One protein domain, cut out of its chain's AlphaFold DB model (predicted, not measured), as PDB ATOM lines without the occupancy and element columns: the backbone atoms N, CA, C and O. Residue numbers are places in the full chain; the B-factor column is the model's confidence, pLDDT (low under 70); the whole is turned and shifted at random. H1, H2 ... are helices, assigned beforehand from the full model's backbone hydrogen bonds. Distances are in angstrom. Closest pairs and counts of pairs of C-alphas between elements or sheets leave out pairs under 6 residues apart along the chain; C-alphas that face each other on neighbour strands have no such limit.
ATOM      1  N   SER A 172     146.356 133.625  86.047       54.59
ATOM      2  CA  SER A 172     146.905 134.774  86.783       54.59
ATOM      3  C   SER A 172     146.786 136.149  86.119       54.59
ATOM      4  O   SER A 172     146.969 137.135  86.812       54.59
ATOM      5  N   GLU A 173     146.543 136.251  84.815       57.38
ATOM      6  CA  GLU A 173     146.624 137.531  84.074       57.38
ATOM      7  C   GLU A 173     145.266 138.218  83.862       57.38
ATOM      8  O   GLU A 173     145.209 139.370  83.452       57.38
ATOM      9  N   MET A 174     144.164 137.551  84.205       64.88
ATOM     10  CA  MET A 174     142.906 138.246  84.464       64.88
ATOM     11  C   MET A 174     142.817 138.465  85.968       64.88
ATOM     12  O   MET A 174     142.349 137.588  86.692       64.88
ATOM     13  N   ASP A 175     143.324 139.593  86.441       70.38
ATOM     14  CA  ASP A 175     143.133 140.052  87.807       70.38
ATOM     15  C   ASP A 175     142.266 141.315  87.838       70.38
ATOM     16  O   ASP A 175     141.950 141.943  86.823       70.38
ATOM     17  N   ASN A 176     141.776 141.631  89.031       79.94
ATOM     18  CA  ASN A 176     141.122 142.903  89.261       79.94
ATOM     19  C   ASN A 176     142.207 143.985  89.407       79.94
ATOM     20  O   ASN A 176     143.082 143.881  90.263       79.94
ATOM     21  N   TYR A 177     142.122 145.029  88.583       85.38
ATOM     22  CA  TYR A 177     143.095 146.126  88.569       85.38
ATOM     23  C   TYR A 177     142.922 147.145  89.701       85.38
ATOM     24  O   TYR A 177     143.688 148.106  89.773       85.38
ATOM     25  N   ASN A 178     141.912 146.990  90.560       90.81
ATOM     26  CA  ASN A 178     141.768 147.841  91.729       90.81
ATOM     27  C   ASN A 178     142.761 147.430  92.815       90.81
ATOM     28  O   ASN A 178     143.107 146.259  92.992       90.81
ATOM     29  N   ASP A 179     143.179 148.408  93.608       89.50
ATOM     30  CA  ASP A 179     144.006 148.138  94.769       89.50
ATOM     31  C   ASP A 179     143.250 147.302  95.801       89.50
ATOM     32  O   ASP A 179     142.143 147.618  96.241       89.50
ATOM     33  N   ARG A 180     143.934 146.262  96.265       88.81
ATOM     34  CA  ARG A 180     143.471 145.355  97.322       88.81
ATOM     35  C   ARG A 180     144.021 145.728  98.700       88.81
ATOM     36  O   ARG A 180     143.989 144.954  99.650       88.81
ATOM     37  N   SER A 181     144.554 146.940  98.818       88.62
ATOM     38  CA  SER A 181     145.014 147.520 100.074       88.62
ATOM     39  C   SER A 181     144.719 149.013 100.088       88.62
ATOM     40  O   SER A 181     144.761 149.674  99.052       88.62
ATOM     41  N   VAL A 182     144.392 149.551 101.261       87.50
ATOM     42  CA  VAL A 182     144.075 150.973 101.390       87.50
ATOM     43  C   VAL A 182     145.358 151.785 101.255       87.50
ATOM     44  O   VAL A 182     146.290 151.615 102.041       87.50
ATOM     45  N   SER A 183     145.385 152.709 100.297       87.25
ATOM     46  CA  SER A 183     146.467 153.678 100.150       87.25
ATOM     47  C   SER A 183     145.926 155.037  99.690       87.25
ATOM     48  O   SER A 183     144.873 155.096  99.053       87.25
ATOM     49  N   PRO A 184     146.627 156.153  99.969       84.50
ATOM     50  CA  PRO A 184     146.227 157.473  99.469       84.50
ATOM     51  C   PRO A 184     146.204 157.575  97.937       84.50
ATOM     52  O   PRO A 184     145.609 158.500  97.386       84.50
ATOM     53  N   THR A 185     146.882 156.652  97.257       83.56
ATOM     54  CA  THR A 185     147.041 156.624  95.803       83.56
ATOM     55  C   THR A 185     146.286 155.474  95.146       83.56
ATOM     56  O   THR A 185     146.571 155.159  93.995       83.56
ATOM     57  N   MET A 186     145.337 154.851  95.850       87.38
ATOM     58  CA  MET A 186     144.603 153.717  95.304       87.38
ATOM     59  C   MET A 186     143.741 154.094  94.089       87.38
ATOM     60  O   MET A 186     143.189 155.194  94.020       87.38
ATOM     61  N   ASN A 187     143.614 153.155  93.154       87.62
ATOM     62  CA  ASN A 187     142.786 153.190  91.953       87.62
ATOM     63  C   ASN A 187     143.070 154.358  90.994       87.62
ATOM     64  O   ASN A 187     142.220 154.718  90.190       87.62
ATOM     65  N   ARG A 188     144.264 154.957  91.020       86.25
ATOM     66  CA  ARG A 188     144.576 156.158  90.220       86.25
ATOM     67  C   ARG A 188     144.849 155.920  88.733       86.25
ATOM     68  O   ARG A 188     145.152 156.876  88.024       86.25
ATOM     69  N   LEU A 189     144.705 154.688  88.245       87.62
ATOM     70  CA  LEU A 189     145.049 154.303  86.872       87.62
ATOM     71  C   LEU A 189     144.455 155.259  85.827       87.62
ATOM     72  O   LEU A 189     145.151 155.655  84.909       87.62
ATOM     73  N   PHE A 190     143.213 155.719  85.983       87.38
ATOM     74  CA  PHE A 190     142.586 156.629  85.010       87.38
ATOM     75  C   PHE A 190     142.807 158.126  85.278       87.38
ATOM     76  O   PHE A 190     142.392 158.956  84.467       87.38
ATOM     77  N   LYS A 191     143.436 158.489  86.400       83.81
ATOM     78  CA  LYS A 191     143.801 159.877  86.728       83.81
ATOM     79  C   LYS A 191     145.161 160.265  86.181       83.81
ATOM     80  O   LYS A 191     145.351 161.429  85.834       83.81
ATOM     81  N   ASP A 192     146.077 159.309  86.155       86.56
ATOM     82  CA  ASP A 192     147.462 159.536  85.776       86.56
ATOM     83  C   ASP A 192     147.643 159.207  84.279       86.56
ATOM     84  O   ASP A 192     147.004 158.297  83.735       86.56
ATOM     85  N   ASP A 193     148.473 159.987  83.587       87.31
ATOM     86  CA  ASP A 193     148.754 159.787  82.164       87.31
ATOM     87  C   ASP A 193     149.702 158.599  81.952       87.31
ATOM     88  O   ASP A 193     150.412 158.167  82.862       87.31
ATOM     89  N   VAL A 194     149.759 158.080  80.721       87.50
ATOM     90  CA  VAL A 194     150.650 156.954  80.373       87.50
ATOM     91  C   VAL A 194     152.123 157.244  80.696       87.50
ATOM     92  O   VAL A 194     152.860 156.335  81.076       87.50
ATOM     93  N   SER A 195     152.562 158.504  80.600       88.81
ATOM     94  CA  SER A 195     153.923 158.915  80.986       88.81
ATOM     95  C   SER A 195     154.221 158.737  82.476       88.81
ATOM     96  O   SER A 195     155.383 158.563  82.834       88.81
ATOM     97  N   ASP A 196     153.186 158.738  83.314       87.75
ATOM     98  CA  ASP A 196     153.261 158.598  84.769       87.75
ATOM     99  C   ASP A 196     152.800 157.204  85.230       87.75
ATOM    100  O   ASP A 196     152.375 157.024  86.369       87.75
ATOM    101  N   LEU A 197     152.892 156.201  84.344       85.81
ATOM    102  CA  LEU A 197     152.452 154.815  84.571       85.81
ATOM    103  C   LEU A 197     150.935 154.655  84.787       85.81
ATOM    104  O   LEU A 197     150.489 153.612  85.268       85.81
ATOM    105  N   GLY A 198     150.139 155.655  84.410       87.62
ATOM    106  CA  GLY A 198     148.687 155.558  84.367       87.62
ATOM    107  C   GLY A 198     148.154 155.073  83.016       87.62
ATOM    108  O   GLY A 198     148.889 154.670  82.114       87.62
ATOM    109  N   TRP A 199     146.834 155.067  82.886       88.62
ATOM    110  CA  TRP A 199     146.057 154.547  81.757       88.62
ATOM    111  C   TRP A 199     145.274 155.648  81.027       88.62
ATOM    112  O   TRP A 199     144.571 155.366  80.054       88.62
ATOM    113  N   SER A 200     145.383 156.910  81.455       86.25
ATOM    114  CA  SER A 200     144.791 158.034  80.725       86.25
ATOM    115  C   SER A 200     145.520 158.247  79.392       86.25
ATOM    116  O   SER A 200     146.653 158.724  79.343       86.25
ATOM    117  N   ILE A 201     144.849 157.906  78.285       80.56
ATOM    118  CA  ILE A 201     145.342 158.128  76.912       80.56
ATOM    119  C   ILE A 201     144.914 159.483  76.331       80.56
ATOM    120  O   ILE A 201     145.523 159.982  75.385       80.56
ATOM    121  N   HIS A 202     143.854 160.088  76.872       74.62
ATOM    122  CA  HIS A 202     143.310 161.348  76.360       74.62
ATOM    123  C   HIS A 202     143.961 162.587  77.004       74.62
ATOM    124  O   HIS A 202     143.843 163.692  76.455       74.62
ATOM    125  N   GLY A 203     144.697 162.412  78.108       65.56
ATOM    126  CA  GLY A 203     145.154 163.499  78.970       65.56
ATOM    127  C   GLY A 203     144.049 163.959  79.925       65.56
ATOM    128  O   GLY A 203     142.859 163.897  79.591       65.56
ATOM    129  N   ALA A 204     144.431 164.457  81.103       66.38
ATOM    130  CA  ALA A 204     143.487 164.936  82.113       66.38
ATOM    131  C   ALA A 204     142.463 165.949  81.545       66.38
ATOM    132  O   ALA A 204     142.814 166.917  80.867       66.38
ATOM    133  N   GLY A 205     141.174 165.738  81.844       67.19
ATOM    134  CA  GLY A 205     140.093 166.690  81.544       67.19
ATOM    135  C   GLY A 205     139.417 166.563  80.171       67.19
ATOM    136  O   GLY A 205     138.581 167.403  79.847       67.19
ATOM    137  N   LYS A 206     139.733 165.533  79.373       81.25
ATOM    138  CA  LYS A 206     139.101 165.308  78.054       81.25
ATOM    139  C   LYS A 206     138.023 164.223  78.016       81.25
ATOM    140  O   LYS A 206     137.427 164.012  76.964       81.25
ATOM    141  N   LEU A 207     137.778 163.553  79.138       85.50
ATOM    142  CA  LEU A 207     136.717 162.557  79.257       85.50
ATOM    143  C   LEU A 207     135.341 163.236  79.242       85.50
ATOM    144  O   LEU A 207     135.141 164.265  79.894       85.50
ATOM    145  N   SER A 208     134.392 162.634  78.537       88.12
ATOM    146  CA  SER A 208     132.970 162.972  78.590       88.12
ATOM    147  C   SER A 208     132.387 162.757  79.994       88.12
ATOM    148  O   SER A 208     132.999 162.131  80.860       88.12
ATOM    149  N   ALA A 209     131.179 163.272  80.239       90.19
ATOM    150  CA  ALA A 209     130.518 163.117  81.536       90.19
ATOM    151  C   ALA A 209     130.293 161.639  81.916       90.19
ATOM    152  O   ALA A 209     130.489 161.279  83.079       90.19
ATOM    153  N   ASP A 210     129.945 160.801  80.936       88.88
ATOM    154  CA  ASP A 210     129.706 159.367  81.130       88.88
ATOM    155  C   ASP A 210     131.011 158.621  81.430       88.88
ATOM    156  O   ASP A 210     131.072 157.832  82.368       88.88
ATOM    157  N   GLU A 211     132.093 158.933  80.713       87.31
ATOM    158  CA  GLU A 211     133.414 158.350  80.985       87.31
ATOM    159  C   GLU A 211     133.931 158.757  82.368       87.31
ATOM    160  O   GLU A 211     134.434 157.925  83.117       87.31
ATOM    161  N   GLN A 212     133.758 160.022  82.759       88.69
ATOM    162  CA  GLN A 212     134.113 160.466  84.107       88.69
ATOM    163  C   GLN A 212     133.264 159.780  85.181       88.69
ATOM    164  O   GLN A 212     133.751 159.540  86.285       88.69
ATOM    165  N   HIS A 213     131.989 159.506  84.898       89.31
ATOM    166  CA  HIS A 213     131.136 158.755  85.809       89.31
ATOM    167  C   HIS A 213     131.631 157.321  85.968       89.31
ATOM    168  O   HIS A 213     131.847 156.908  87.104       89.31
ATOM    169  N   TRP A 214     131.913 156.633  84.864       89.25
ATOM    170  CA  TRP A 214     132.474 155.285  84.872       89.25
ATOM    171  C   TRP A 214     133.816 155.216  85.617       89.25
ATOM    172  O   TRP A 214     133.998 154.347  86.467       89.25
ATOM    173  N   VAL A 215     134.726 156.175  85.389       88.75
ATOM    174  CA  VAL A 215     135.993 156.263  86.140       88.75
ATOM    175  C   VAL A 215     135.720 156.409  87.636       88.75
ATOM    176  O   VAL A 215     136.310 155.689  88.433       88.75
ATOM    177  N   ARG A 216     134.794 157.289  88.042       89.56
ATOM    178  CA  ARG A 216     134.432 157.432  89.462       89.56
ATOM    179  C   ARG A 216     133.858 156.144  90.046       89.56
ATOM    180  O   ARG A 216     134.143 155.847  91.199       89.56
ATOM    181  N   GLU A 217     133.042 155.405  89.302       90.31
ATOM    182  CA  GLU A 217     132.522 154.115  89.766       90.31
ATOM    183  C   GLU A 217     133.648 153.100  89.965       90.31
ATOM    184  O   GLU A 217     133.742 152.512  91.041       90.31
ATOM    185  N   PHE A 218     134.545 152.967  88.982       89.19
ATOM    186  CA  PHE A 218     135.723 152.103  89.071       89.19
ATOM    187  C   PHE A 218     136.606 152.458  90.276       89.19
ATOM    188  O   PHE A 218     137.012 151.583  91.036       89.19
ATOM    189  N   GLU A 219     136.888 153.744  90.484       89.00
ATOM    190  CA  GLU A 219     137.758 154.207  91.567       89.00
ATOM    191  C   GLU A 219     137.155 154.033  92.961       89.00
ATOM    192  O   GLU A 219     137.895 153.862  93.932       89.00
ATOM    193  N   ASN A 220     135.826 154.064  93.061       90.44
ATOM    194  CA  ASN A 220     135.098 153.911  94.316       90.44
ATOM    195  C   ASN A 220     134.886 152.447  94.722       90.44
ATOM    196  O   ASN A 220     134.276 152.204  95.766       90.44
ATOM    197  N   ILE A 221     135.381 151.477  93.943       90.69
ATOM    198  CA  ILE A 221     135.341 150.066  94.331       90.69
ATOM    199  C   ILE A 221     136.141 149.893  95.633       90.69
ATOM    200  O   ILE A 221     137.351 150.143  95.661       90.69
ATOM    201  N   PRO A 222     135.490 149.474  96.736       91.81
ATOM    202  CA  PRO A 222     136.175 149.285  98.002       91.81
ATOM    203  C   PRO A 222     137.056 148.032  97.958       91.81
ATOM    204  O   PRO A 222     136.716 147.044  97.307       91.81
ATOM    205  N   VAL A 223     138.138 148.039  98.741       92.56
ATOM    206  CA  VAL A 223     139.130 146.944  98.811       92.56
ATOM    207  C   VAL A 223     138.484 145.564  98.979       92.56
ATOM    208  O   VAL A 223     138.837 144.629  98.272       92.56
ATOM    209  N   TRP A 224     137.487 145.434  99.863       91.62
ATOM    210  CA  TRP A 224     136.842 144.141 100.108       91.62
ATOM    211  C   TRP A 224     136.115 143.578  98.879       91.62
ATOM    212  O   TRP A 224     135.980 142.355  98.771       91.62
ATOM    213  N   LEU A 225     135.608 144.461  98.008       92.31
ATOM    214  CA  LEU A 225     134.916 144.102  96.775       92.31
ATOM    215  C   LEU A 225     135.934 143.813  95.677       92.31
ATOM    216  O   LEU A 225     135.772 142.827  94.975       92.31
ATOM    217  N   ALA A 226     137.010 144.599  95.585       92.19
ATOM    218  CA  ALA A 226     138.138 144.298  94.704       92.19
ATOM    219  C   ALA A 226     138.713 142.895  94.981       92.19
ATOM    220  O   ALA A 226     138.907 142.109  94.054       92.19
ATOM    221  N   ASP A 227     138.896 142.544  96.260       91.00
ATOM    222  CA  ASP A 227     139.303 141.200  96.684       91.00
ATOM    223  C   ASP A 227     138.317 140.124  96.225       91.00
ATOM    224  O   ASP A 227     138.731 139.121  95.645       91.00
ATOM    225  N   LEU A 228     137.016 140.340  96.455       90.38
ATOM    226  CA  LEU A 228     135.971 139.394  96.064       90.38
ATOM    227  C   LEU A 228     135.938 139.188  94.542       90.38
ATOM    228  O   LEU A 228     135.961 138.052  94.082       90.38
ATOM    229  N   LEU A 229     135.951 140.272  93.760       89.56
ATOM    230  CA  LEU A 229     135.967 140.214  92.297       89.56
ATOM    231  C   LEU A 229     137.188 139.443  91.790       89.56
ATOM    232  O   LEU A 229     137.082 138.636  90.869       89.56
ATOM    233  N   ASN A 230     138.348 139.658  92.406       89.25
ATOM    234  CA  ASN A 230     139.560 138.937  92.056       89.25
ATOM    235  C   ASN A 230     139.463 137.434  92.383       89.25
ATOM    236  O   ASN A 230     139.871 136.589  91.586       89.25
ATOM    237  N   GLU A 231     138.916 137.088  93.552       89.38
ATOM    238  CA  GLU A 231     138.648 135.699  93.938       89.38
ATOM    239  C   GLU A 231     137.682 135.011  92.965       89.38
ATOM    240  O   GLU A 231     137.936 133.866  92.577       89.38
ATOM    241  N   ASP A 232     136.634 135.715  92.530       87.62
ATOM    242  CA  ASP A 232     135.643 135.231  91.568       87.62
ATOM    243  C   ASP A 232     136.263 134.993  90.186       87.62
ATOM    244  O   ASP A 232     136.055 133.927  89.600       87.62
ATOM    245  N   ILE A 233     137.091 135.919  89.686       85.00
ATOM    246  CA  ILE A 233     137.820 135.732  88.420       85.00
ATOM    247  C   ILE A 233     138.717 134.491  88.507       85.00
ATOM    248  O   ILE A 233     138.699 133.630  87.624       85.00
ATOM    249  N   PHE A 234     139.463 134.335  89.602       86.50
ATOM    250  CA  PHE A 234     140.308 133.158  89.793       86.50
ATOM    251  C   PHE A 234     139.499 131.869  89.948       86.50
ATOM    252  O   PHE A 234     139.929 130.818  89.468       86.50
ATOM    253  N   ALA A 235     138.344 131.909  90.612       87.31
ATOM    254  CA  ALA A 235     137.450 130.762  90.720       87.31
ATOM    255  C   ALA A 235     136.926 130.341  89.344       87.31
ATOM    256  O   ALA A 235     137.028 129.163  88.998       87.31
ATOM    257  N   PHE A 236     136.480 131.301  88.534       84.31
ATOM    258  CA  PHE A 236     136.036 131.072  87.164       84.31
ATOM    259  C   PHE A 236     137.152 130.489  86.281       84.31
ATOM    260  O   PHE A 236     136.933 129.524  85.544       84.31
ATOM    261  N   ASN A 237     138.381 130.998  86.397       83.62
ATOM    262  CA  ASN A 237     139.536 130.470  85.660       83.62
ATOM    263  C   ASN A 237     139.891 129.036  86.088       83.62
ATOM    264  O   ASN A 237     140.185 128.181  85.251       83.62
ATOM    265  N   ARG A 238     139.815 128.727  87.389       86.31
ATOM    266  CA  ARG A 238     140.016 127.353  87.877       86.31
ATOM    267  C   ARG A 238     138.942 126.401  87.361       86.31
ATOM    268  O   ARG A 238     139.278 125.292  86.951       86.31
ATOM    269  N   GLU A 239     137.680 126.822  87.382       88.19
ATOM    270  CA  GLU A 239     136.564 126.007  86.903       88.19
ATOM    271  C   GLU A 239     136.672 125.757  85.390       88.19
ATOM    272  O   GLU A 239     136.654 124.609  84.942       88.19
ATOM    273  N   SER A 240     136.895 126.817  84.605       83.94
ATOM    274  CA  SER A 240     137.093 126.735  83.150       83.94
ATOM    275  C   SER A 240     138.267 125.837  82.752       83.94
ATOM    276  O   SER A 240     138.184 125.139  81.740       83.94
ATOM    277  N   GLY A 241     139.319 125.763  83.572       85.50
ATOM    278  CA  GLY A 241     140.462 124.883  83.332       85.50
ATOM    279  C   GLY A 241     140.106 123.396  83.221       85.50
ATOM    280  O   GLY A 241     140.743 122.677  82.449       85.50
ATOM    281  N   ALA A 242     139.088 122.916  83.943       88.88
ATOM    282  CA  ALA A 242     138.625 121.532  83.811       88.88
ATOM    283  C   ALA A 242     137.953 121.291  82.450       88.88
ATOM    284  O   ALA A 242     138.290 120.326  81.762       88.88
ATOM    285  N   TYR A 243     137.081 122.209  82.025       87.25
ATOM    286  CA  TYR A 243     136.398 122.125  80.734       87.25
ATOM    287  C   TYR A 243     137.366 122.239  79.552       87.25
ATOM    288  O   TYR A 243     137.203 121.535  78.558       87.25
ATOM    289  N   TRP A 244     138.402 123.080  79.658       86.75
ATOM    290  CA  TRP A 244     139.456 123.158  78.643       86.75
ATOM    291  C   TRP A 244     140.215 121.841  78.507       86.75
ATOM    292  O   TRP A 244     140.392 121.358  77.393       86.75
ATOM    293  N   LYS A 245     140.617 121.220  79.624       88.50
ATOM    294  CA  LYS A 245     141.302 119.916  79.604       88.50
ATOM    295  C   LYS A 245     140.445 118.826  78.969       88.50
ATOM    296  O   LYS A 245     140.956 118.050  78.166       88.50
ATOM    297  N   GLU A 246     139.163 118.776  79.319       91.25
ATOM    298  CA  GLU A 246     138.218 117.829  78.725       91.25
ATOM    299  C   GLU A 246     138.093 118.046  77.215       91.25
ATOM    300  O   GLU A 246     138.156 117.090  76.444       91.25
ATOM    301  N   TRP A 247     137.970 119.300  76.777       88.75
ATOM    302  CA  TRP A 247     137.821 119.611  75.361       88.75
ATOM    303  C   TRP A 247     139.086 119.293  74.558       88.75
ATOM    304  O   TRP A 247     138.996 118.636  73.523       88.75
ATOM    305  N   ILE A 248     140.263 119.665  75.065       88.31
ATOM    306  CA  ILE A 248     141.552 119.332  74.438       88.31
ATOM    307  C   ILE A 248     141.711 117.815  74.295       88.31
ATOM    308  O   ILE A 248     142.175 117.340  73.262       88.31
ATOM    309  N   ALA A 249     141.317 117.043  75.312       90.94
ATOM    310  CA  ALA A 249     141.392 115.585  75.256       90.94
ATOM    311  C   ALA A 249     140.417 114.976  74.233       90.94
ATOM    312  O   ALA A 249     140.712 113.930  73.656       90.94
ATOM    313  N   ARG A 250     139.258 115.610  74.034       91.50
ATOM    314  CA  ARG A 250     138.202 115.135  73.134       91.50
ATOM    315  C   ARG A 250     138.492 115.440  71.665       91.50
ATOM    316  O   ARG A 250     138.311 114.551  70.842       91.50
ATOM    317  N   ASP A 251     138.935 116.660  71.369       88.19
ATOM    318  CA  ASP A 251     139.121 117.180  70.006       88.19
ATOM    319  C   ASP A 251     140.558 117.731  69.824       88.19
ATOM    320  O   ASP A 251     140.744 118.934  69.601       88.19
ATOM    321  N   PRO A 252     141.608 116.899  69.979       86.31
ATOM    322  CA  PRO A 252     143.001 117.357  70.011       86.31
ATOM    323  C   PRO A 252     143.438 118.087  68.732       86.31
ATOM    324  O   PRO A 252     144.296 118.966  68.778       86.31
ATOM    325  N   GLU A 253     142.833 117.775  67.587       84.00
ATOM    326  CA  GLU A 253     143.095 118.427  66.305       84.00
ATOM    327  C   GLU A 253     142.720 119.914  66.281       84.00
ATOM    328  O   GLU A 253     143.359 120.679  65.559       84.00
ATOM    329  N   LEU A 254     141.746 120.346  67.093       78.44
ATOM    330  CA  LEU A 254     141.388 121.764  67.219       78.44
ATOM    331  C   LEU A 254     142.481 122.578  67.922       78.44
ATOM    332  O   LEU A 254     142.542 123.793  67.760       78.44
ATOM    333  N   PHE A 255     143.349 121.905  68.678       79.06
ATOM    334  CA  PHE A 255     144.425 122.504  69.466       79.06
ATOM    335  C   PHE A 255     145.819 122.191  68.904       79.06
ATOM    336  O   PHE A 255     146.824 122.661  69.431       79.06
ATOM    337  N   GLY A 256     145.900 121.414  67.821       68.06
ATOM    338  CA  GLY A 256     147.158 120.933  67.249       68.06
ATOM    339  C   GLY A 256     147.994 121.989  66.515       68.06
ATOM    340  O   GLY A 256     149.130 121.700  66.166       68.06
ATOM    341  N   ALA A 257     147.460 123.195  66.281       57.75
ATOM    342  CA  ALA A 257     148.196 124.303  65.658       57.75
ATOM    343  C   ALA A 257     149.098 125.080  66.642       57.75
ATOM    344  O   ALA A 257     149.798 125.993  66.218       57.75
ATOM    345  N   ALA A 258     149.082 124.725  67.933       44.41
ATOM    346  CA  ALA A 258     149.861 125.368  68.994       44.41
ATOM    347  C   ALA A 258     151.207 124.664  69.301       44.41
ATOM    348  O   ALA A 258     151.698 124.739  70.429       44.41
ATOM    349  N   LEU A 259     151.792 123.960  68.321       33.91
ATOM    350  CA  LEU A 259     153.142 123.376  68.381       33.91
ATOM    351  C   LEU A 259     153.949 123.707  67.123       33.91
ATOM    352  O   LEU A 259     153.424 123.471  66.011       33.91
TER     353      LEU A 259
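Overview. This is residues 172 to 259 of the 259 residues of an uncharacterized protein of Rhodoblastus sp (UniProt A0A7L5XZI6). Two helices form an L: H1 is the short limb, H2 the long one, and a tight link makes the corner. Before them, unnamed residues 172 to 208 run beside the first half of H2, round the corner and along H1, while the far part of H2, residues 238 to 246, sticks out. The printed part has 88 residues, with H1 then H2 along the chain and no named strand; the class is all helix, though under half of the residues are in named elements. It is only just extended, close to loose, with a radius of gyration of the C-alphas of 18.5 A and spans of 52 by 29 by 24 A.

Arrangement. H1, residues 209 to 219, and H2, residues 223 to 250, are apart, with a tight link of 3 residues between them. Every O i to N i+4 pair is within hydrogen-bond range in H1, and 22 of 24 in H2.

Along the chain. H1 begins at C-alpha 209 (130.518, 163.117, 81.536) and is 15.2 A long. H2, 40.9 A long, ends at C-alpha 250 (138.202, 115.135, 73.134).

Size, cuts and confidence. The farthest C-alphas, of Gly 205 and Arg 250, are 52.3 A apart. The printed part has no cut. Residues 249 to 254 stand free. Residues 172 to 174, 203 to 205 and 256 to 259 are under pLDDT 70.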